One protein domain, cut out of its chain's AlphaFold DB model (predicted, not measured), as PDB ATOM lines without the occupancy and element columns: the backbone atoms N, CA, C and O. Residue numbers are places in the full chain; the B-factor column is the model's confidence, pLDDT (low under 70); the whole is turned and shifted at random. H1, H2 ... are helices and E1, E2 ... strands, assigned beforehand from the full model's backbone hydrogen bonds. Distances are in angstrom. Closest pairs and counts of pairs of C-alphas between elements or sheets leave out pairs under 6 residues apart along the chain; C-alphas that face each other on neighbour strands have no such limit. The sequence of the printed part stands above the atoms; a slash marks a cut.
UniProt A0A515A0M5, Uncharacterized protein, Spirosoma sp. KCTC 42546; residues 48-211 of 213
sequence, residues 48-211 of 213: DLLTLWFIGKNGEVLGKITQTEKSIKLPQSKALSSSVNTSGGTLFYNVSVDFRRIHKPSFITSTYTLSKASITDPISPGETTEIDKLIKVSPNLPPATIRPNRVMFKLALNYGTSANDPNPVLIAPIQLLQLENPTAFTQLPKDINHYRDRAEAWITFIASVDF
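What this domain is: This is residues 48 to 211 of the 213 residues of an uncharacterized protein of Spirosoma sp. KCTC 42546 (UniProt A0A515A0M5). Two twisted sheets lie partly face to face as a sandwich: the larger is a long wall built on the strands E5 and E8 with E1, E2, E4 and E9 beside them, and the smaller is E7, E6, E10 and E11. E12, which runs on from E11, pairs with E3 as a small strip between E2 and E9, and H2 packs on the smaller sheet. The printed part has 164 residues, with named elements in the order E1 to E10, H1, H2, E11, E12: twelve strands and two helices, mostly strand. The larger sheet is branched, its neighbours antiparallel; the smaller is antiparallel, and E3 and E12 are parallel. The whole is compact, with a radius of gyration of the C-alphas of 16.9 A and spans of 53 by 37 by 27 A.

How they stand to each other: Each N and O pair named here is within hydrogen-bond range. E1, residues 48 to 55, and E2, residues 61 to 65, form a hairpin, with N 52 and O 65 2.9 A apart. E5, residues 88 to 101, is antiparallel to E1, with N 53 and O 96 at 2.8 A. E4, residues 81 to 85, forms a hairpin with E5, with N 83 and O 90 at 2.9 A. E1 and E4 lie on one side of E5; E8, residues 149 to 162, is on the other side, antiparallel, with N 93 and O 155 at 2.9 A. E9, residues 165 to 170, forms a hairpin with E8, with N 160 and O 169 at 2.8 A. In the smaller sheet E7, residues 128 to 137, bends by 76 degrees at residue 131 and forms a hairpin with E6, residues 112 to 119, with N 114 and O 135 at 2.9 A. E10, residues 174 to 180, is the antiparallel neighbour of E6, with N 115 and O 178 at 2.9 A, and of E11, residues 201 to 204, with N 177 and O 203 at 3.0 A. The sheets' facing parts are 8.6 A centre to centre, their strands at 33 degrees. E3, residues 71 to 75, is parallel to E12, residues 206 to 210, with N 74 and O 208 at 2.8 A. H2, residues 195 to 198, is on the smaller sheet at a height of 7.1 A. H1, residues 182 to 187, is not on it; every O i to N i+4 pair in H1 is within range, and H2 is too short for one.

Where its parts are: E1 begins at C-alpha 48, (38.655, 78.557, 51.584), and E12 ends at C-alpha 210, (35.919, 50.326, 42.048). E8 is 41.2 A long and E5 39.8 A.

The domain as a whole: The C-alphas farthest apart, of Lys 104 and Asn 164, are 54.6 A apart. The printed part has no cut; the link E7 to E8 is long. Residues 120 to 133 and 189 to 194 have pLDDT under 70.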
ATOM      1  N   ASP A  48      37.923  79.516  52.397       92.44
ATOM      2  CA  ASP A  48      38.655  78.557  51.584       92.44
ATOM      3  C   ASP A  48      38.128  77.136  51.860       92.44
ATOM      4  O   ASP A  48      37.819  76.792  53.008       92.44
ATOM      5  N   LEU A  49      38.018  76.316  50.812       93.56
ATOM      6  CA  LEU A  49      37.656  74.897  50.895       93.56
ATOM      7  C   LEU A  49      38.938  74.067  50.903       93.56
ATOM      8  O   LEU A  49      39.658  73.996  49.907       93.56
ATOM      9  N   LEU A  50      39.208  73.424  52.039       94.12
ATOM     10  CA  LEU A  50      40.496  72.799  52.314       94.12
ATOM     11  C   LEU A  50      40.531  71.343  51.864       94.12
ATOM     12  O   LEU A  50      41.451  70.914  51.163       94.12
ATOM     13  N   THR A  51      39.578  70.538  52.333       96.75
ATOM     14  CA  THR A  51      39.622  69.086  52.140       96.75
ATOM     15  C   THR A  51      38.230  68.476  52.151       96.75
ATOM     16  O   THR A  51      37.405  68.808  52.998       96.75
ATOM     17  N   LEU A  52      37.982  67.553  51.226       97.94
ATOM     18  CA  LEU A  52      36.810  66.679  51.229       97.94
ATOM     19  C   LEU A  52      37.274  65.288  51.640       97.94
ATOM     20  O   LEU A  52      38.080  64.681  50.944       97.94
ATOM     21  N   TRP A  53      36.761  64.779  52.750       98.12
ATOM     22  CA  TRP A  53      37.032  63.442  53.262       98.12
ATOM     23  C   TRP A  53      35.896  62.507  52.879       98.12
ATOM     24  O   TRP A  53      34.743  62.756  53.238       98.12
ATOM     25  N   PHE A  54      36.216  61.423  52.184       98.12
ATOM     26  CA  PHE A  54      35.247  60.400  51.806       98.12
ATOM     27  C   PHE A  54      35.267  59.292  52.847       98.12
ATOM     28  O   PHE A  54      36.323  58.742  53.155       98.12
ATOM     29  N   ILE A  55      34.101  58.994  53.409       98.44
ATOM     30  CA  ILE A  55      33.950  58.153  54.591       98.44
ATOM     31  C   ILE A  55      33.066  56.951  54.247       98.44
ATOM     32  O   ILE A  55      31.971  57.101  53.689       98.44
ATOM     33  N   GLY A  56      33.569  55.762  54.575       97.69
ATOM     34  CA  GLY A  56      32.915  54.479  54.340       97.69
ATOM     35  C   GLY A  56      31.879  54.114  55.402       97.69
ATOM     36  O   GLY A  56      31.674  54.820  56.393       97.69
ATOM     37  N   LYS A  57      31.206  52.981  55.184       97.44
ATOM     38  CA  LYS A  57      30.130  52.468  56.054       97.44
ATOM     39  C   LYS A  57      30.537  52.192  57.498       97.44
ATOM     40  O   LYS A  57      29.674  52.246  58.368       97.44
ATOM     41  N   ASN A  58      31.819  51.945  57.761       97.12
ATOM     42  CA  ASN A  58      32.332  51.706  59.109       97.12
ATOM     43  C   ASN A  58      32.969  52.968  59.714       97.12
ATOM     44  O   ASN A  58      33.654  52.881  60.731       97.12
ATOM     45  N   GLY A  59      32.776  54.138  59.095       96.50
ATOM     46  CA  GLY A  59      33.382  55.395  59.536       96.50
ATOM     47  C   GLY A  59      34.854  55.546  59.148       96.50
ATOM     48  O   GLY A  59      35.492  56.509  59.567       96.50
ATOM     49  N   GLU A  60      35.406  54.632  58.346       97.69
ATOM     50  CA  GLU A  60      36.782  54.730  57.873       97.69
ATOM     51  C   GLU A  60      36.940  55.815  56.799       97.69
ATOM     52  O   GLU A  60      36.046  56.032  55.979       97.69
ATOM     53  N   VAL A  61      38.101  56.468  56.760       98.00
ATOM     54  CA  VAL A  61      38.451  57.381  55.665       98.00
ATOM     55  C   VAL A  61      38.904  56.555  54.463       98.00
ATOM     56  O   VAL A  61      39.909  55.854  54.529       98.00
ATOM     57  N   LEU A  62      38.167  56.657  53.360       97.81
ATOM     58  CA  LEU A  62      38.473  55.999  52.085       97.81
ATOM     59  C   LEU A  62      39.475  56.798  51.250       97.81
ATOM     60  O   LEU A  62      40.172  56.242  50.410       97.81
ATOM     61  N   GLY A  63      39.532  58.107  51.478       97.31
ATOM     62  CA  GLY A  63      40.452  59.012  50.813       97.31
ATOM     63  C   GLY A  63      40.038  60.461  51.010       97.31
ATOM     64  O   GLY A  63      39.060  60.765  51.706       97.31
ATOM     65  N   LYS A  64      40.799  61.361  50.394       97.25
ATOM     66  CA  LYS A  64      40.555  62.796  50.474       97.25
ATOM     67  C   LYS A  64      40.774  63.479  49.131       97.25
ATOM     68  O   LYS A  64      41.548  63.008  48.312       97.25
ATOM     69  N   ILE A  65      40.116  64.612  48.954       97.50
ATOM     70  CA  ILE A  65      40.316  65.542  47.844       97.50
ATOM     71  C   ILE A  65      40.798  66.865  48.427       97.50
ATOM     72  O   ILE A  65      40.282  67.317  49.451       97.50
ATOM     73  N   THR A  66      41.764  67.495  47.769       95.38
ATOM     74  CA  THR A  66      42.351  68.783  48.169       95.38
ATOM     75  C   THR A  66      42.451  69.733  46.971       95.38
ATOM     76  O   THR A  66      41.963  69.453  45.873       95.38
ATOM     77  N   GLN A  67      43.080  70.896  47.157       87.38
ATOM     78  CA  GLN A  67      43.344  71.809  46.046       87.38
ATOM     79  C   GLN A  67      44.355  71.267  45.020       87.38
ATOM     80  O   GLN A  67      44.324  71.698  43.871       87.38
ATOM     81  N   THR A  68      45.185  70.289  45.388       90.44
ATOM     82  CA  THR A  68      46.174  69.666  44.490       90.44
ATOM     83  C   THR A  68      45.778  68.257  44.051       90.44
ATOM     84  O   THR A  68      46.112  67.839  42.949       90.44
ATOM     85  N   GLU A  69      45.027  67.536  44.883       92.69
ATOM     86  CA  GLU A  69      44.567  66.173  44.613       92.69
ATOM     87  C   GLU A  69      43.075  66.184  44.279       92.69
ATOM     88  O   GLU A  69      42.227  66.382  45.152       92.69
ATOM     89  N   LYS A  70      42.765  66.025  42.990       93.44
ATOM     90  CA  LYS A  70      41.425  66.243  42.422       93.44
ATOM     91  C   LYS A  70      40.702  64.967  42.017       93.44
ATOM     92  O   LYS A  70      39.577  65.058  41.542       93.44
ATOM     93  N   SER A  71      41.302  63.796  42.193       95.19
ATOM     94  CA  SER A  71      40.690  62.517  41.837       95.19
ATOM     95  C   SER A  71      40.644  61.564  43.022       95.19
ATOM     96  O   SER A  71      41.518  61.573  43.883       95.19
ATOM     97  N   ILE A  72      39.601  60.739  43.072       96.00
ATOM     98  CA  ILE A  72      39.456  59.689  44.076       96.00
ATOM     99  C   ILE A  72      38.803  58.449  43.466       96.00
ATOM    100  O   ILE A  72      37.919  58.544  42.609       96.00
ATOM    101  N   LYS A  73      39.236  57.270  43.921       96.31
ATOM    102  CA  LYS A  73      38.632  55.979  43.581       96.31
ATOM    103  C   LYS A  73      38.029  55.352  44.835       96.31
ATOM    104  O   LYS A  73      38.751  55.036  45.775       96.31
ATOM    105  N   LEU A  74      36.709  55.193  44.856       96.94
ATOM    106  CA  LEU A  74      35.952  54.704  46.008       96.94
ATOM    107  C   LEU A  74      35.596  53.220  45.839       96.94
ATOM    108  O   LEU A  74      35.029  52.860  44.811       96.94
ATOM    109  N   PRO A  75      35.862  52.343  46.818       96.62
ATOM    110  CA  PRO A  75      35.462  50.942  46.711       96.62
ATOM    111  C   PRO A  75      33.953  50.767  46.920       96.62
ATOM    112  O   PRO A  75      33.433  51.165  47.965       96.62
ATOM    113  N   GLN A  76      33.259  50.089  45.997       95.62
ATOM    114  CA  GLN A  76      31.818  49.814  46.117       95.62
ATOM    115  C   GLN A  76      31.471  49.096  47.430       95.62
ATOM    116  O   GLN A  76      30.481  49.429  48.082       95.62
ATOM    117  N   SER A  77      32.302  48.142  47.857       95.75
ATOM    118  CA  SER A  77      32.100  47.350  49.082       95.75
ATOM    119  C   SER A  77      32.074  48.185  50.372       95.75
ATOM    120  O   SER A  77      31.597  47.714  51.417       95.75
ATOM    121  N   LYS A  78      32.565  49.428  50.302       97.50
ATOM    122  CA  LYS A  78      32.651  50.389  51.407       97.50
ATOM    123  C   LYS A  78      31.555  51.456  51.391       97.50
ATOM    124  O   LYS A  78      31.501  52.247  52.334       97.50
ATOM    125  N   ALA A  79      30.682  51.469  50.382       97.12
ATOM    126  CA  ALA A  79      29.516  52.348  50.355       97.12
ATOM    127  C   ALA A  79      28.632  52.132  51.598       97.12
ATOM    128  O   ALA A  79      28.466  51.000  52.059       97.12
ATOM    129  N   LEU A  80      28.058  53.217  52.129       96.75
ATOM    130  CA  LEU A  80      27.116  53.200  53.258       96.75
ATOM    131  C   LEU A  80      25.915  52.300  52.962       96.75
ATOM    132  O   LEU A  80      25.460  51.543  53.814       96.75
ATOM    133  N   SER A  81      25.391  52.437  51.750       95.56
ATOM    134  CA  SER A  81      24.273  51.677  51.217       95.56
ATOM    135  C   SER A  81      24.289  51.748  49.692       95.56
ATOM    136  O   SER A  81      24.990  52.573  49.093       95.56
ATOM    137  N   SER A  82      23.491  50.887  49.068       93.88
ATOM    138  CA  SER A  82      23.276  50.878  47.626       93.88
ATOM    139  C   SER A  82      21.808  50.644  47.297       93.88
ATOM    140  O   SER A  82      21.155  49.833  47.956       93.88
ATOM    141  N   SER A  83      21.307  51.293  46.252       93.56
ATOM    142  CA  SER A  83      20.087  50.891  45.550       93.56
ATOM    143  C   SER A  83      20.469  50.297  44.197       93.56
ATOM    144  O   SER A  83      21.428  50.746  43.574       93.56
ATOM    145  N   VAL A  84      19.738  49.279  43.749       89.81
ATOM    146  CA  VAL A  84      19.969  48.615  42.459       89.81
ATOM    147  C   VAL A  84      18.652  48.578  41.695       89.81
ATOM    148  O   VAL A  84      17.603  48.308  42.276       89.81
ATOM    149  N   ASN A  85      18.711  48.862  40.401       86.94
ATOM    150  CA  ASN A  85      17.625  48.690  39.447       86.94
ATOM    151  C   ASN A  85      18.129  47.889  38.230       86.94
ATOM    152  O   ASN A  85      19.290  47.487  38.173       86.94
ATOM    153  N   THR A  86      17.257  47.627  37.258       82.81
ATOM    154  CA  THR A  86      17.580  46.796  36.082       82.81
ATOM    155  C   THR A  86      18.689  47.362  35.196       82.81
ATOM    156  O   THR A  86      19.298  46.606  34.447       82.81
ATOM    157  N   SER A  87      18.951  48.666  35.269       87.19
ATOM    158  CA  SER A  87      19.874  49.372  34.374       87.19
ATOM    159  C   SER A  87      21.039  50.029  35.118       87.19
ATOM    160  O   SER A  87      21.765  50.826  34.523       87.19
ATOM    161  N   GLY A  88      21.216  49.744  36.413       91.88
ATOM    162  CA  GLY A  88      22.212  50.405  37.249       91.88
ATOM    163  C   GLY A  88      21.816  50.522  38.718       91.88
ATOM    164  O   GLY A  88      21.159  49.650  39.286       91.88
ATOM    165  N   GLY A  89      22.247  51.599  39.368       94.06
ATOM    166  CA  GLY A  89      21.988  51.820  40.784       94.06
ATOM    167  C   GLY A  89      22.561  53.124  41.325       94.06
ATOM    168  O   GLY A  89      23.096  53.950  40.587       94.06
ATOM    169  N   THR A  90      22.465  53.297  42.638       94.88
ATOM    170  CA  THR A  90      23.057  54.428  43.360       94.88
ATOM    171  C   THR A  90      23.877  53.909  44.529       94.88
ATOM    172  O   THR A  90      23.404  53.081  45.303       94.88
ATOM    173  N   LEU A  91      25.094  54.422  44.687       96.31
ATOM    174  CA  LEU A  91      25.937  54.193  45.859       96.31
ATOM    175  C   LEU A  91      25.941  55.435  46.743       96.31
ATOM    176  O   LEU A  91      26.102  56.550  46.245       96.31
ATOM    177  N   PHE A  92      25.810  55.245  48.053       96.31
ATOM    178  CA  PHE A  92      25.827  56.339  49.019       96.31
ATOM    179  C   PHE A  92      27.118  56.330  49.837       96.31
ATOM    180  O   PHE A  92      27.484  55.308  50.412       96.31
ATOM    181  N   TYR A  93      27.781  57.480  49.940       97.19
ATOM    182  CA  TYR A  93      28.967  57.693  50.779       97.19
ATOM    183  C   TYR A  93      28.754  58.885  51.705       97.19
ATOM    184  O   TYR A  93      27.994  59.797  51.380       97.19
ATOM    185  N   ASN A  94      29.436  58.913  52.848       97.56
ATOM    186  CA  ASN A  94      29.505  60.128  53.655       97.56
ATOM    187  C   ASN A  94      30.670  60.972  53.142       97.56
ATOM    188  O   ASN A  94      31.765  60.458  52.929       97.56
ATOM    189  N   VAL A  95      30.445  62.269  52.972       97.06
ATOM    190  CA  VAL A  95      31.502  63.232  52.669       97.06
ATOM    191  C   VAL A  95      31.541  64.257  53.782       97.06
ATOM    192  O   VAL A  95      30.513  64.819  54.160       97.06
ATOM    193  N   SER A  96      32.734  64.493  54.315       97.31
ATOM    194  CA  SER A  96      32.996  65.554  55.274       97.31
ATOM    195  C   SER A  96      33.850  66.635  54.629       97.31
ATOM    196  O   SER A  96      34.868  66.340  54.017       97.31
ATOM    197  N   VAL A  97      33.425  67.885  54.749       96.94
ATOM    198  CA  VAL A  97      34.056  69.034  54.104       96.94
ATOM    199  C   VAL A  97      34.678  69.909  55.165       96.94
ATOM    200  O   VAL A  97      33.962  70.446  56.011       96.94
ATOM    201  N   ASP A  98      35.989  70.079  55.074       96.38
ATOM    202  CA  ASP A  98      36.737  71.049  55.854       96.38
ATOM    203  C   ASP A  98      36.866  72.351  55.075       96.38
ATOM    204  O   ASP A  98      37.378  72.382  53.954       96.38
ATOM    205  N   PHE A  99      36.433  73.440  55.694       95.44
ATOM    206  CA  PHE A  99      36.544  74.784  55.143       95.44
ATOM    207  C   PHE A  99      36.951  75.760  56.234       95.44
ATOM    208  O   PHE A  99      36.674  75.559  57.417       95.44
ATOM    209  N   ARG A 100      37.626  76.838  55.867       94.06
ATOM    210  CA  ARG A 100      38.136  77.814  56.827       94.06
ATOM    211  C   ARG A 100      37.777  79.212  56.370       94.06
ATOM    212  O   ARG A 100      37.877  79.532  55.197       94.06
ATOM    213  N   ARG A 101      37.370  80.045  57.321       93.38
ATOM    214  CA  ARG A 101      37.242  81.485  57.107       93.38
ATOM    215  C   ARG A 101      38.636  82.061  56.864       93.38
ATOM    216  O   ARG A 101      39.535  81.733  57.618       93.38
ATOM    217  N   ILE A 102      38.834  82.896  55.858       91.75
ATOM    218  CA  ILE A 102      40.125  83.549  55.574       91.75
ATOM    219  C   ILE A 102      40.027  85.072  55.670       91.75
ATOM    220  O   ILE A 102      40.998  85.722  56.042       91.75
ATOM    221  N   HIS A 103      38.832  85.630  55.462       90.31
ATOM    222  CA  HIS A 103      38.555  87.054  55.629       90.31
ATOM    223  C   HIS A 103      37.278  87.283  56.448       90.31
ATOM    224  O   HIS A 103      36.500  86.364  56.734       90.31
ATOM    225  N   LYS A 104      37.073  88.533  56.878       88.81
ATOM    226  CA  LYS A 104      35.790  88.962  57.447       88.81
ATOM    227  C   LYS A 104      34.714  88.934  56.348       88.81
ATOM    228  O   LYS A 104      35.060  89.204  55.199       88.81
ATOM    229  N   PRO A 105      33.440  88.649  56.682       89.31
ATOM    230  CA  PRO A 105      32.361  88.709  55.703       89.31
ATOM    231  C   PRO A 105      32.289  90.098  55.072       89.31
ATOM    232  O   PRO A 105      32.216  91.095  55.792       89.31
ATOM    233  N   SER A 106      32.286  90.170  53.741       89.25
ATOM    234  CA  SER A 106      31.982  91.421  53.029       89.25
ATOM    235  C   SER A 106      30.492  91.757  53.087       89.25
ATOM    236  O   SER A 106      30.121  92.924  53.042       89.25
ATOM    237  N   PHE A 107      29.646  90.735  53.240       90.50
ATOM    238  CA  PHE A 107      28.198  90.871  53.342       90.50
ATOM    239  C   PHE A 107      27.668  90.036  54.500       90.50
ATOM    240  O   PHE A 107      28.038  88.872  54.667       90.50
ATOM    241  N   ILE A 108      26.768  90.623  55.284       90.75
ATOM    242  CA  ILE A 108      26.085  89.915  56.365       90.75
ATOM    243  C   ILE A 108      25.098  88.914  55.751       90.75
ATOM    244  O   ILE A 108      24.366  89.229  54.808       90.75
ATOM    245  N   THR A 109      25.065  87.702  56.302       91.62
ATOM    246  CA  THR A 109      24.086  86.673  55.950       91.62
ATOM    247  C   THR A 109      23.608  85.937  57.198       91.62
ATOM    248  O   THR A 109      24.344  85.802  58.176       91.62
ATOM    249  N   SER A 110      22.367  85.449  57.170       92.62
ATOM    250  CA  SER A 110      21.800  84.591  58.216       92.62
ATOM    251  C   SER A 110      22.173  83.114  58.046       92.62
ATOM    252  O   SER A 110      22.001  82.329  58.976       92.62
ATOM    253  N   THR A 111      22.678  82.720  56.873       93.31
ATOM    254  CA  THR A 111      23.138  81.356  56.577       93.31
ATOM    255  C   THR A 111      24.126  81.367  55.417       93.31
ATOM    256  O   THR A 111      23.987  82.156  54.483       93.31
ATOM    257  N   TYR A 112      25.085  80.449  55.436       93.25
ATOM    258  CA  TYR A 112      25.820  80.062  54.231       93.25
ATOM    259  C   TYR A 112      25.187  78.808  53.633       93.25
ATOM    260  O   TYR A 112      24.442  78.089  54.317       93.25
ATOM    261  N   THR A 113      25.472  78.547  52.364       92.56
ATOM    262  CA  THR A 113      24.968  77.380  51.639       92.56
ATOM    263  C   THR A 113      26.119  76.617  51.011       92.56
ATOM    264  O   THR A 113      27.022  77.209  50.429       92.56
ATOM    265  N   LEU A 114      26.108  75.294  51.163       91.38
ATOM    266  CA  LEU A 114      27.001  74.403  50.435       91.38
ATOM    267  C   LEU A 114      26.190  73.670  49.360       91.38
ATOM    268  O   LEU A 114      25.295  72.886  49.695       91.38
ATOM    269  N   SER A 115      26.491  73.945  48.093       88.81
ATOM    270  CA  SER A 115      25.802  73.411  46.914       88.81
ATOM    271  C   SER A 115      26.663  72.369  46.193       88.81
ATOM    272  O   SER A 115      27.896  72.374  46.287       88.81
ATOM    273  N   LYS A 116      26.003  71.420  45.516       88.69
ATOM    274  CA  LYS A 116      26.625  70.288  44.810       88.69
ATOM    275  C   LYS A 116      26.130  70.256  43.374       88.69
ATOM    276  O   LYS A 116      24.919  70.242  43.150       88.69
ATOM    277  N   ALA A 117      27.050  70.160  42.422       83.50
ATOM    278  CA  ALA A 117      26.704  70.125  41.008       83.50
ATOM    279  C   ALA A 117      27.519  69.100  40.210       83.50
ATOM    280  O   ALA A 117      28.684  68.822  40.522       83.50
ATOM    281  N   SER A 118      26.906  68.549  39.160       80.00
ATOM    282  CA  SER A 118      27.627  67.903  38.053       80.00
ATOM    283  C   SER A 118      28.089  68.952  37.059       80.00
ATOM    284  O   SER A 118      27.414  69.968  36.904       80.00
ATOM    285  N   ILE A 119      29.177  68.677  36.344       74.00
ATOM    286  CA  ILE A 119      29.649  69.524  35.249       74.00
ATOM    287  C   ILE A 119      29.254  68.849  33.930       74.00
ATOM    288  O   ILE A 119      29.643  67.709  33.683       74.00
ATOM    289  N   THR A 120      28.440  69.512  33.109       61.34
ATOM    290  CA  THR A 120      27.873  68.920  31.878       61.34
ATOM    291  C   THR A 120      28.633  69.270  30.598       61.34
ATOM    292  O   THR A 120      28.446  68.593  29.594       61.34
ATOM    293  N   ASP A 121      29.498  70.284  30.624       55.69
ATOM    294  CA  ASP A 121      30.293  70.766  29.482       55.69
ATOM    295  C   ASP A 121      31.646  71.282  30.011       55.69
ATOM    296  O   ASP A 121      31.710  71.662  31.188       55.69
ATOM    297  N   PRO A 122      32.749  71.331  29.234       52.59
ATOM    298  CA  PRO A 122      33.912  72.081  29.656       52.59
ATOM    299  C   PRO A 122      33.482  73.539  29.810       52.59
ATOM    300  O   PRO A 122      33.292  74.262  28.833       52.59
ATOM    301  N   ILE A 123      33.408  74.031  31.042       53.34
ATOM    302  CA  ILE A 123      33.999  75.342  31.239       53.34
ATOM    303  C   ILE A 123      33.165  76.554  30.800       53.34
ATOM    304  O   ILE A 123      33.798  77.578  30.572       53.34
ATOM    305  N   SER A 124      31.844  76.472  30.584       42.72
ATOM    306  CA  SER A 124      31.031  77.530  29.937       42.72
ATOM    307  C   SER A 124      29.645  77.747  30.593       42.72
ATOM    308  O   SER A 124      29.058  76.789  31.084       42.72
ATOM    309  N   PRO A 125      29.062  78.968  30.599       40.16
ATOM    310  CA  PRO A 125      27.744  79.247  31.201       40.16
ATOM    311  C   PRO A 125      26.641  78.288  30.699       40.16
ATOM    312  O   PRO A 125      26.455  78.132  29.498       40.16
ATOM    313  N   GLY A 126      25.914  77.654  31.633       52.81
ATOM    314  CA  GLY A 126      25.086  76.446  31.404       52.81
ATOM    315  C   GLY A 126      25.696  75.163  32.002       52.81
ATOM    316  O   GLY A 126      25.094  74.097  31.959       52.81
ATOM    317  N   GLU A 127      26.883  75.307  32.592       56.47
ATOM    318  CA  GLU A 127      27.846  74.271  32.975       56.47
ATOM    319  C   GLU A 127      27.447  73.299  34.081       56.47
ATOM    320  O   GLU A 127      28.069  72.246  34.214       56.47
ATOM    321  N   THR A 128      26.509  73.687  34.941       55.72
ATOM    322  CA  THR A 128      26.254  72.978  36.192       55.72
ATOM    323  C   THR A 128      24.778  72.741  36.393       55.72
ATOM    324  O   THR A 128      24.001  73.687  36.516       55.72
ATOM    325  N   THR A 129      24.412  71.474  36.528       60.09
ATOM    326  CA  THR A 129      23.107  71.095  37.063       60.09
ATOM    327  C   THR A 129      23.259  70.962  38.570       60.09
ATOM    328  O   THR A 129      24.058  70.148  39.036       60.09
ATOM    329  N   GLU A 130      22.533  71.774  39.340       63.97
ATOM    330  CA  GLU A 130      22.427  71.578  40.788       63.97
ATOM    331  C   GLU A 130      21.725  70.238  41.033       63.97
ATOM    332  O   GLU A 130      20.607  70.017  40.570       63.97
ATOM    333  N   ILE A 131      22.411  69.314  41.706       59.00
ATOM    334  CA  ILE A 131      21.924  67.935  41.859       59.00
ATOM    335  C   ILE A 131      21.133  67.753  43.160       59.00
ATOM    336  O   ILE A 131      20.318  66.837  43.254       59.00
ATOM    337  N   ASP A 132      21.357  68.581  44.184       64.06
ATOM    338  CA  ASP A 132      20.771  68.340  45.505       64.06
ATOM    339  C   ASP A 132      20.614  69.613  46.343       64.06
ATOM    340  O   ASP A 132      21.285  70.616  46.118       64.06
ATOM    341  N   LYS A 133      19.760  69.518  47.366       63.59
ATOM    342  CA  LYS A 133      19.422  70.579  48.311       63.59
ATOM    343  C   LYS A 133      20.666  71.174  48.970       63.59
ATOM    344  O   LYS A 133      21.502  70.457  49.529       63.59
ATOM    345  N   LEU A 134      20.695  72.503  48.997       76.44
ATOM    346  CA  LEU A 134      21.664  73.321  49.720       76.44
ATOM    347  C   LEU A 134      21.805  72.861  51.177       76.44
ATOM    348  O   LEU A 134      20.839  72.857  51.949       76.44
ATOM    349  N   ILE A 135      23.028  72.518  51.577       85.88
ATOM    350  CA  ILE A 135      23.340  72.244  52.980       85.88
ATOM    351  C   ILE A 135      23.510  73.596  53.667       85.88
ATOM    352  O   ILE A 135      24.398  74.375  53.319       85.88
ATOM    353  N   LYS A 136      22.650  73.880  54.646       90.62
ATOM    354  CA  LYS A 136      22.743  75.107  55.438       90.62
ATOM    355  C   LYS A 136      23.933  75.032  56.383       90.62
ATOM    356  O   LYS A 136      24.083  74.073  57.140       90.62
ATOM    357  N   VAL A 137      24.746  76.074  56.363       90.69
ATOM    358  CA  VAL A 137      25.901  76.250  57.238       90.69
ATOM    359  C   VAL A 137      25.644  77.469  58.119       90.69
ATOM    360  O   VAL A 137      25.285  78.540  57.629       90.69
ATOM    361  N   SER A 138      25.809  77.291  59.432       89.75
ATOM    362  CA  SER A 138      25.598  78.352  60.422       89.75
ATOM    363  C   SER A 138      26.457  79.584  60.112       89.75
ATOM    364  O   SER A 138      27.623  79.414  59.750       89.75
ATOM    365  N   PRO A 139      25.940  80.815  60.295       88.88
ATOM    366  CA  PRO A 139      26.735  82.027  60.125       88.88
ATOM    367  C   PRO A 139      27.797  82.195  61.227       88.88
ATOM    368  O   PRO A 139      28.831  82.835  61.019       88.88
ATOM    369  N   ASN A 140      27.573  81.574  62.391       90.94
ATOM    370  CA  ASN A 140      28.429  81.666  63.573       90.94
ATOM    371  C   ASN A 140      29.645  80.744  63.440       90.94
ATOM    372  O   ASN A 140      29.746  79.708  64.101       90.94
ATOM    373  N   LEU A 141      30.559  81.120  62.549       91.06
ATOM    374  CA  LEU A 141      31.794  80.391  62.280       91.06
ATOM    375  C   LEU A 141      32.982  81.074  62.967       91.06
ATOM    376  O   LEU A 141      33.056  82.306  62.961       91.06
ATOM    377  N   PRO A 142      33.951  80.311  63.502       91.06
ATOM    378  CA  PRO A 142      35.156  80.872  64.087       91.06
ATOM    379  C   PRO A 142      35.932  81.768  63.102       91.06
ATOM    380  O   PRO A 142      35.900  81.533  61.887       91.06
ATOM    381  N   PRO A 143      36.676  82.764  63.616       87.31
ATOM    382  CA  PRO A 143      37.665  83.525  62.860       87.31
ATOM    383  C   PRO A 143      38.731  82.650  62.186       87.31
ATOM    384  O   PRO A 143      38.959  81.499  62.568       87.31
ATOM    385  N   ALA A 144      39.441  83.243  61.222       79.88
ATOM    386  CA  ALA A 144      40.377  82.548  60.340       79.88
ATOM    387  C   ALA A 144      41.513  81.781  61.028       79.88
ATOM    388  O   ALA A 144      42.011  80.785  60.504       79.88
ATOM    389  N   THR A 145      41.908  82.222  62.218       77.00
ATOM    390  CA  THR A 145      43.063  81.698  62.948       77.00
ATOM    391  C   THR A 145      42.729  80.564  63.913       77.00
ATOM    392  O   THR A 145      43.651  79.949  64.438       77.00
ATOM    393  N   ILE A 146      41.448  80.257  64.160       86.25
ATOM    394  CA  ILE A 146      41.081  79.317  65.230       86.25
ATOM    395  C   ILE A 146      41.152  77.864  64.755       86.25
ATOM    396  O   ILE A 146      41.959  77.081  65.246       86.25
ATOM    397  N   ARG A 147      40.282  77.466  63.821       88.31
ATOM    398  CA  ARG A 147      40.201  76.085  63.318       88.31
ATOM    399  C   ARG A 147      39.405  76.006  62.014       88.31
ATOM    400  O   ARG A 147      38.632  76.920  61.730       88.31
ATOM    401  N   PRO A 148      39.564  74.932  61.225       92.25
ATOM    402  CA  PRO A 148      38.615  74.614  60.169       92.25
ATOM    403  C   PRO A 148      37.226  74.317  60.742       92.25
ATOM    404  O   PRO A 148      37.078  73.790  61.846       92.25
ATOM    405  N   ASN A 149      36.214  74.652  59.959       94.38
ATOM    406  CA  ASN A 149      34.837  74.232  60.131       94.38
ATOM    407  C   ASN A 149      34.605  72.954  59.347       94.38
ATOM    408  O   ASN A 149      35.234  72.736  58.313       94.38
ATOM    409  N   ARG A 150      33.670  72.140  59.832       94.94
ATOM    410  CA  ARG A 150      33.348  70.857  59.233       94.94
ATOM    411  C   ARG A 150      31.853  70.717  59.049       94.94
ATOM    412  O   ARG A 150      31.097  70.871  60.005       94.94
ATOM    413  N   VAL A 151      31.442  70.383  57.834       94.62
ATOM    414  CA  VAL A 151      30.073  69.956  57.527       94.62
ATOM    415  C   VAL A 151      30.100  68.583  56.880       94.62
ATOM    416  O   VAL A 151      31.105  68.183  56.296       94.62
ATOM    417  N   MET A 152      29.017  67.829  57.024       94.81
ATOM    418  CA  MET A 152      28.905  66.486  56.464       94.81
ATOM    419  C   MET A 152      27.643  66.364  55.628       94.81
ATOM    420  O   MET A 152      26.610  66.941  55.964       94.81
ATOM    421  N   PHE A 153      27.723  65.583  54.557       93.75
ATOM    422  CA  PHE A 153      26.573  65.248  53.732       93.75
ATOM    423  C   PHE A 153      26.696  63.847  53.144       93.75
ATOM    424  O   PHE A 153      27.781  63.268  53.083       93.75
ATOM    425  N   LYS A 154      25.564  63.311  52.682       93.56
ATOM    426  CA  LYS A 154      25.532  62.065  51.917       93.56
ATOM    427  C   LYS A 154      25.736  62.367  50.438       93.56
ATOM    428  O   LYS A 154      24.978  63.138  49.848       93.56
ATOM    429  N   LEU A 155      26.771  61.781  49.856       93.75
ATOM    430  CA  LEU A 155      27.035  61.803  48.426       93.75
ATOM    431  C   LEU A 155      26.335  60.612  47.776       93.75
ATOM    432  O   LEU A 155      26.562  59.476  48.186       93.75
ATOM    433  N   ALA A 156      25.522  60.882  46.760       92.94
ATOM    434  CA  ALA A 156      24.930  59.868  45.902       92.94
ATOM    435  C   ALA A 156      25.735  59.773  44.599       92.94
ATOM    436  O   ALA A 156      25.937  60.780  43.921       92.94
ATOM    437  N   LEU A 157      26.194  58.571  44.262       93.62
ATOM    438  CA  LEU A 157      26.871  58.260  43.006       93.62
ATOM    439  C   LEU A 157      26.002  57.299  42.204       93.62
ATOM    440  O   LEU A 157      25.940  56.105  42.506       93.62
ATOM    441  N   ASN A 158      25.313  57.837  41.202       93.00
ATOM    442  CA  ASN A 158      24.510  57.045  40.281       93.00
ATOM    443  C   ASN A 158      25.426  56.346  39.281       93.00
ATOM    444  O   ASN A 158      26.372  56.952  38.779       93.00
ATOM    445  N   TYR A 159      25.136  55.089  38.980       93.94
ATOM    446  CA  TYR A 159      25.850  54.317  37.978       93.94
ATOM    447  C   TYR A 159      24.874  53.577  37.071       93.94
ATOM    448  O   TYR A 159      23.780  53.205  37.495       93.94
ATOM    449  N   GLY A 160      25.283  53.367  35.826       92.94
ATOM    450  CA  GLY A 160      24.575  52.569  34.837       92.94
ATOM    451  C   GLY A 160      25.331  51.292  34.516       92.94
ATOM    452  O   GLY A 160      26.556  51.247  34.621       92.94
ATOM    453  N   THR A 161      24.597  50.273  34.097       90.62
ATOM    454  CA  THR A 161      25.138  49.038  33.523       90.62
ATOM    455  C   THR A 161      24.548  48.841  32.135       90.62
ATOM    456  O   THR A 161      23.346  49.030  31.949       90.62
ATOM    457  N   SER A 162      25.371  48.452  31.165       84.69
ATOM    458  CA  SER A 162      24.912  48.112  29.818       84.69
ATOM    459  C   SER A 162      24.924  46.600  29.643       84.69
ATOM    460  O   SER A 162      25.824  45.929  30.132       84.69
ATOM    461  N   ALA A 163      23.965  46.050  28.896       79.44
ATOM    462  CA  ALA A 163      23.980  44.627  28.549       79.44
ATOM    463  C   ALA A 163      25.260  44.223  27.788       79.44
ATOM    464  O   ALA A 163      25.697  43.080  27.878       79.44
ATOM    465  N   ASN A 164      25.868  45.179  27.076       80.88
ATOM    466  CA  ASN A 164      27.059  44.969  26.253       80.88
ATOM    467  C   ASN A 164      28.367  45.398  26.943       80.88
ATOM    468  O   ASN A 164      29.434  45.185  26.375       80.88
ATOM    469  N   ASP A 165      28.302  46.006  28.133       78.62
ATOM    470  CA  ASP A 165      29.484  46.393  28.910       78.62
ATOM    471  C   ASP A 165      29.326  45.917  30.360       78.62
ATOM    472  O   ASP A 165      28.491  46.453  31.098       78.62
ATOM    473  N   PRO A 166      30.114  44.916  30.794       77.12
ATOM    474  CA  PRO A 166      30.023  44.389  32.149       77.12
ATOM    475  C   PRO A 166      30.514  45.385  33.209       77.12
ATOM    476  O   PRO A 166      30.359  45.111  34.401       77.12
ATOM    477  N   ASN A 167      31.120  46.510  32.817       85.88
ATOM    478  CA  ASN A 167      31.672  47.489  33.741       85.88
ATOM    479  C   ASN A 167      30.655  48.604  34.009       85.88
ATOM    480  O   ASN A 167      30.308  49.357  33.099       85.88
ATOM    481  N   PRO A 168      30.185  48.762  35.260       91.38
ATOM    482  CA  PRO A 168      29.324  49.882  35.593       91.38
ATOM    483  C   PRO A 168      30.058  51.221  35.434       91.38
ATOM    484  O   PRO A 168      31.229  51.348  35.798       91.38
ATOM    485  N   VAL A 169      29.355  52.242  34.941       91.00
ATOM    486  CA  VAL A 169      29.899  53.596  34.725       91.00
ATOM    487  C   VAL A 169      29.079  54.612  35.508       91.00
ATOM    488  O   VAL A 169      27.854  54.518  35.555       91.00
ATOM    489  N   LEU A 170      29.740  55.595  36.127       91.25
ATOM    490  CA  LEU A 170      29.043  56.681  36.820       91.25
ATOM    491  C   LEU A 170      28.273  57.563  35.828       91.25
ATOM    492  O   LEU A 170      28.816  57.989  34.812       91.25
ATOM    493  N   ILE A 171      27.024  57.878  36.163       88.44
ATOM    494  CA  ILE A 171      26.146  58.745  35.373       88.44
ATOM    495  C   ILE A 171      26.092  60.113  36.046       88.44
ATOM    496  O   ILE A 171      25.685  60.204  37.206       88.44
ATOM    497  N   ALA A 172      26.476  61.160  35.308       83.94
ATOM    498  CA  ALA A 172      26.451  62.558  35.754       83.94
ATOM    499  C   ALA A 172      26.993  62.747  37.191       83.94
ATOM    500  O   ALA A 172      26.270  63.229  38.069       83.94
ATOM    501  N   PRO A 173      28.238  62.316  37.479       85.38
ATOM    502  CA  PRO A 173      28.778  62.406  38.828       85.38
ATOM    503  C   PRO A 173      28.839  63.864  39.300       85.38
ATOM    504  O   PRO A 173      29.109  64.777  38.521       85.38
ATOM    505  N   ILE A 174      28.638  64.078  40.603       87.75
ATOM    506  CA  ILE A 174      28.937  65.372  41.226       87.75
ATOM    507  C   ILE A 174      30.438  65.618  41.085       87.75
ATOM    508  O   ILE A 174      31.252  64.770  41.454       87.75
ATOM    509  N   GLN A 175      30.784  66.788  40.559       90.06
ATOM    510  CA  GLN A 175      32.161  67.178  40.252       90.06
ATOM    511  C   GLN A 175      32.523  68.547  40.817       90.06
ATOM    512  O   GLN A 175      33.689  68.932  40.771       90.06
ATOM    513  N   LEU A 176      31.548  69.289  41.342       89.19
ATOM    514  CA  LEU A 176      31.733  70.619  41.894       89.19
ATOM    515  C   LEU A 176      31.016  70.734  43.238       89.19
ATOM    516  O   LEU A 176      29.855  70.346  43.386       89.19
ATOM    517  N   LEU A 177      31.725  71.304  44.205       92.25
ATOM    518  CA  LEU A 177      31.187  71.726  45.487       92.25
ATOM    519  C   LEU A 177      31.475  73.216  45.672       92.25
ATOM    520  O   LEU A 177      32.603  73.656  45.429       92.25
ATOM    521  N   GLN A 178      30.479  73.981  46.112       91.44
ATOM    522  CA  GLN A 178      30.603  75.426  46.293       91.44
ATOM    523  C   GLN A 178      30.069  75.837  47.655       91.44
ATOM    524  O   GLN A 178      29.020  75.364  48.080       91.44
ATOM    525  N   LEU A 179      30.799  76.720  48.326       93.19
ATOM    526  CA  LEU A 179      30.359  77.397  49.535       93.19
ATOM    527  C   LEU A 179      29.981  78.828  49.175       93.19
ATOM    528  O   LEU A 179      30.774  79.563  48.586       93.19
ATOM    529  N   GLU A 180      28.777  79.226  49.543       91.56
ATOM    530  CA  GLU A 180      28.166  80.476  49.120       91.56
ATOM    531  C   GLU A 180      27.718  81.292  50.331       91.56
ATOM    532  O   GLU A 180      27.146  80.776  51.297       91.56
ATOM    533  N   ASN A 181      27.938  82.600  50.243       91.69
ATOM    534  CA  ASN A 181      27.202  83.600  50.996       91.69
ATOM    535  C   ASN A 181      26.065  84.090  50.082       91.69
ATOM    536  O   ASN A 181      26.355  84.787  49.110       91.69
ATOM    537  N   PRO A 182      24.790  83.735  50.339       88.81
ATOM    538  CA  PRO A 182      23.683  84.064  49.440       88.81
ATOM    539  C   PRO A 182      23.568  85.560  49.137       88.81
ATOM    540  O   PRO A 182      23.280  85.940  48.002       88.81
ATOM    541  N   THR A 183      23.859  86.419  50.119       88.94
ATOM    542  CA  THR A 183      23.879  87.870  49.921       88.94
ATOM    543  C   THR A 183      24.965  88.244  48.918       88.94
ATOM    544  O   THR A 183      24.653  88.817  47.877       88.94
ATOM    545  N   ALA A 184      26.217  87.854  49.171       86.00
ATOM    546  CA  ALA A 184      27.354  88.154  48.296       86.00
ATOM    547  C   ALA A 184      27.163  87.590  46.876       86.00
ATOM    548  O   ALA A 184      27.460  88.259  45.881       86.00
ATOM    549  N   PHE A 185      26.591  86.387  46.785       83.62
ATOM    550  CA  PHE A 185      26.314  85.687  45.536       83.62
ATOM    551  C   PHE A 185      25.430  86.524  44.603       83.62
ATOM    552  O   PHE A 185      25.675  86.576  43.397       83.62
ATOM    553  N   THR A 186      24.426  87.226  45.145       82.75
ATOM    554  CA  THR A 186      23.521  88.101  44.371       82.75
ATOM    555  C   THR A 186      24.127  89.442  43.955       82.75
ATOM    556  O   THR A 186      23.633  90.039  43.004       82.75
ATOM    557  N   GLN A 187      25.191  89.902  44.621       79.44
ATOM    558  CA  GLN A 187      25.820  91.204  44.346       79.44
ATOM    559  C   GLN A 187      26.791  91.169  43.163       79.44
ATOM    560  O   GLN A 187      27.205  92.213  42.663       79.44
ATOM    561  N   LEU A 188      27.190  89.976  42.727       72.50
ATOM    562  CA  LEU A 188      28.102  89.832  41.607       72.50
ATOM    563  C   LEU A 188      27.372  90.037  40.278       72.50
ATOM    564  O   LEU A 188      26.284  89.481  40.090       72.50
ATOM    565  N   PRO A 189      27.947  90.839  39.366       68.88
ATOM    566  CA  PRO A 189      27.277  91.186  38.129       68.88
ATOM    567  C   PRO A 189      27.041  89.935  37.268       68.88
ATOM    568  O   PRO A 189      27.777  88.949  37.320       68.88
ATOM    569  N   LYS A 190      25.927  89.953  36.524       61.75
ATOM    570  CA  LYS A 190      25.425  88.795  35.760       61.75
ATOM    571  C   LYS A 190      26.350  88.379  34.608       61.75
ATOM    572  O   LYS A 190      26.154  87.306  34.054       61.75
ATOM    573  N   ASP A 191      27.312  89.226  34.249       60.66
ATOM    574  CA  ASP A 191      28.355  88.980  33.248       60.66
ATOM    575  C   ASP A 191      29.468  88.044  33.757       60.66
ATOM    576  O   ASP A 191      30.284  87.560  32.970       60.66
ATOM    577  N   ILE A 192      29.494  87.736  35.060       60.50
ATOM    578  CA  ILE A 192      30.284  86.628  35.595       60.50
ATOM    579  C   ILE A 192      29.619  85.320  35.159       60.50
ATOM    580  O   ILE A 192      28.707  84.791  35.797       60.50
ATOM    581  N   ASN A 193      30.107  84.820  34.029       58.34
ATOM    582  CA  ASN A 193      29.557  83.670  33.321       58.34
ATOM    583  C   ASN A 193      29.679  82.347  34.094       58.34
ATOM    584  O   ASN A 193      28.854  81.456  33.910       58.34
ATOM    585  N   HIS A 194      30.679  82.200  34.968       65.06
ATOM    586  CA  HIS A 194      30.869  80.957  35.715       65.06
ATOM    587  C   HIS A 194      30.200  81.045  37.083       65.06
ATOM    588  O   HIS A 194      30.595  81.837  37.937       65.06
ATOM    589  N   TYR A 195      29.229  80.165  37.332       72.81
ATOM    590  CA  TYR A 195      28.494  80.083  38.599       72.81
ATOM    591  C   TYR A 195      29.434  79.972  39.822       72.81
ATOM    592  O   TYR A 195      29.171  80.543  40.880       72.81
ATOM    593  N   ARG A 196      30.601  79.336  39.655       78.12
ATOM    594  CA  ARG A 196      31.644  79.223  40.689       78.12
ATOM    595  C   ARG A 196      32.413  80.497  41.007       78.12
ATOM    596  O   ARG A 196      32.856  80.649  42.140       78.12
ATOM    597  N   ASP A 197      32.534  81.425  40.064       81.62
ATOM    598  CA  ASP A 197      33.185  82.714  40.321       81.62
ATOM    599  C   ASP A 197      32.347  83.553  41.295       81.62
ATOM    600  O   ASP A 197      32.859  84.468  41.944       81.62
ATOM    601  N   ARG A 198      31.065  83.196  41.447       83.62
ATOM    602  CA  ARG A 198      30.154  83.809  42.407       83.62
ATOM    603  C   ARG A 198      30.215  83.221  43.812       83.62
ATOM    604  O   ARG A 198      29.834  83.906  44.758       83.62
ATOM    605  N   ALA A 199      30.734  82.008  43.966       88.50
ATOM    606  CA  ALA A 199      30.882  81.365  45.267       88.50
ATOM    607  C   ALA A 199      31.995  82.013  46.111       88.50
ATOM    608  O   ALA A 199      32.924  82.621  45.575       88.50
ATOM    609  N   GLU A 200      31.913  81.863  47.434       90.62
ATOM    610  CA  GLU A 200      32.976  82.268  48.366       90.62
ATOM    611  C   GLU A 200      34.186  81.345  48.256       90.62
ATOM    612  O   GLU A 200      35.325  81.792  48.296       90.62
ATOM    613  N   ALA A 201      33.933  80.053  48.080       91.56
ATOM    614  CA  ALA A 201      34.950  79.058  47.796       91.56
ATOM    615  C   ALA A 201      34.338  77.950  46.948       91.56
ATOM    616  O   ALA A 201      33.142  77.666  47.037       91.56
ATOM    617  N   TRP A 202      35.159  77.286  46.147       90.81
ATOM    618  CA  TRP A 202      34.727  76.124  45.384       90.81
ATOM    619  C   TRP A 202      35.860  75.116  45.242       90.81
ATOM    620  O   TRP A 202      37.042  75.435  45.388       90.81
ATOM    621  N   ILE A 203      35.486  73.873  44.967       90.81
ATOM    622  CA  ILE A 203      36.429  72.808  44.663       90.81
ATOM    623  C   ILE A 203      35.824  71.872  43.625       90.81
ATOM    624  O   ILE A 203      34.681  71.432  43.757       90.81
ATOM    625  N   THR A 204      36.594  71.583  42.580       90.38
ATOM    626  CA  THR A 204      36.265  70.529  41.619       90.38
ATOM    627  C   THR A 204      36.911  69.214  42.023       90.38
ATOM    628  O   THR A 204      37.956  69.207  42.679       90.38
ATOM    629  N   PHE A 205      36.295  68.099  41.646       93.25
ATOM    630  CA  PHE A 205      36.855  66.771  41.852       93.25
ATOM    631  C   PHE A 205      36.274  65.747  40.881       93.25
ATOM    632  O   PHE A 205      35.215  65.942  40.291       93.25
ATOM    633  N   ILE A 206      36.983  64.635  40.728       93.06
ATOM    634  CA  ILE A 206      36.604  63.492  39.908       93.06
ATOM    635  C   ILE A 206      36.501  62.288  40.835       93.06
ATOM    636  O   ILE A 206      37.504  61.795  41.353       93.06
ATOM    637  N   ALA A 207      35.279  61.812  41.052       93.06
ATOM    638  CA  ALA A 207      35.042  60.554  41.740       93.06
ATOM    639  C   ALA A 207      34.934  59.416  40.722       93.06
ATOM    640  O   ALA A 207      34.275  59.546  39.694       93.06
ATOM    641  N   SER A 208      35.558  58.288  41.035       94.75
ATOM    642  CA  SER A 208      35.387  57.010  40.346       94.75
ATOM    643  C   SER A 208      35.076  55.927  41.374       94.75
ATOM    644  O   SER A 208      35.336  56.107  42.567       94.75
ATOM    645  N   VAL A 209      34.505  54.808  40.933       95.12
ATOM    646  CA  VAL A 209      34.178  53.683  41.813       95.12
ATOM    647  C   VAL A 209      34.907  52.433  41.339       95.12
ATOM    648  O   VAL A 209      34.952  52.141  40.146       95.12
ATOM    649  N   ASP A 210      35.488  51.697  42.282       94.69
ATOM    650  CA  ASP A 210      35.919  50.326  42.048       94.69
ATOM    651  C   ASP A 210      34.731  49.384  42.261       94.69
ATOM    652  O   ASP A 210      34.326  49.136  43.400       94.69
ATOM    653  N   PHE A 211      34.154  48.911  41.157       90.56
ATOM    654  CA  PHE A 211      33.029  47.971  41.151       90.56
ATOM    655  C   PHE A 211      33.469  46.506  41.295       90.56
ATOM    656  O   PHE A 211      32.637  45.598  41.242       90.56
TER     657      PHE A 211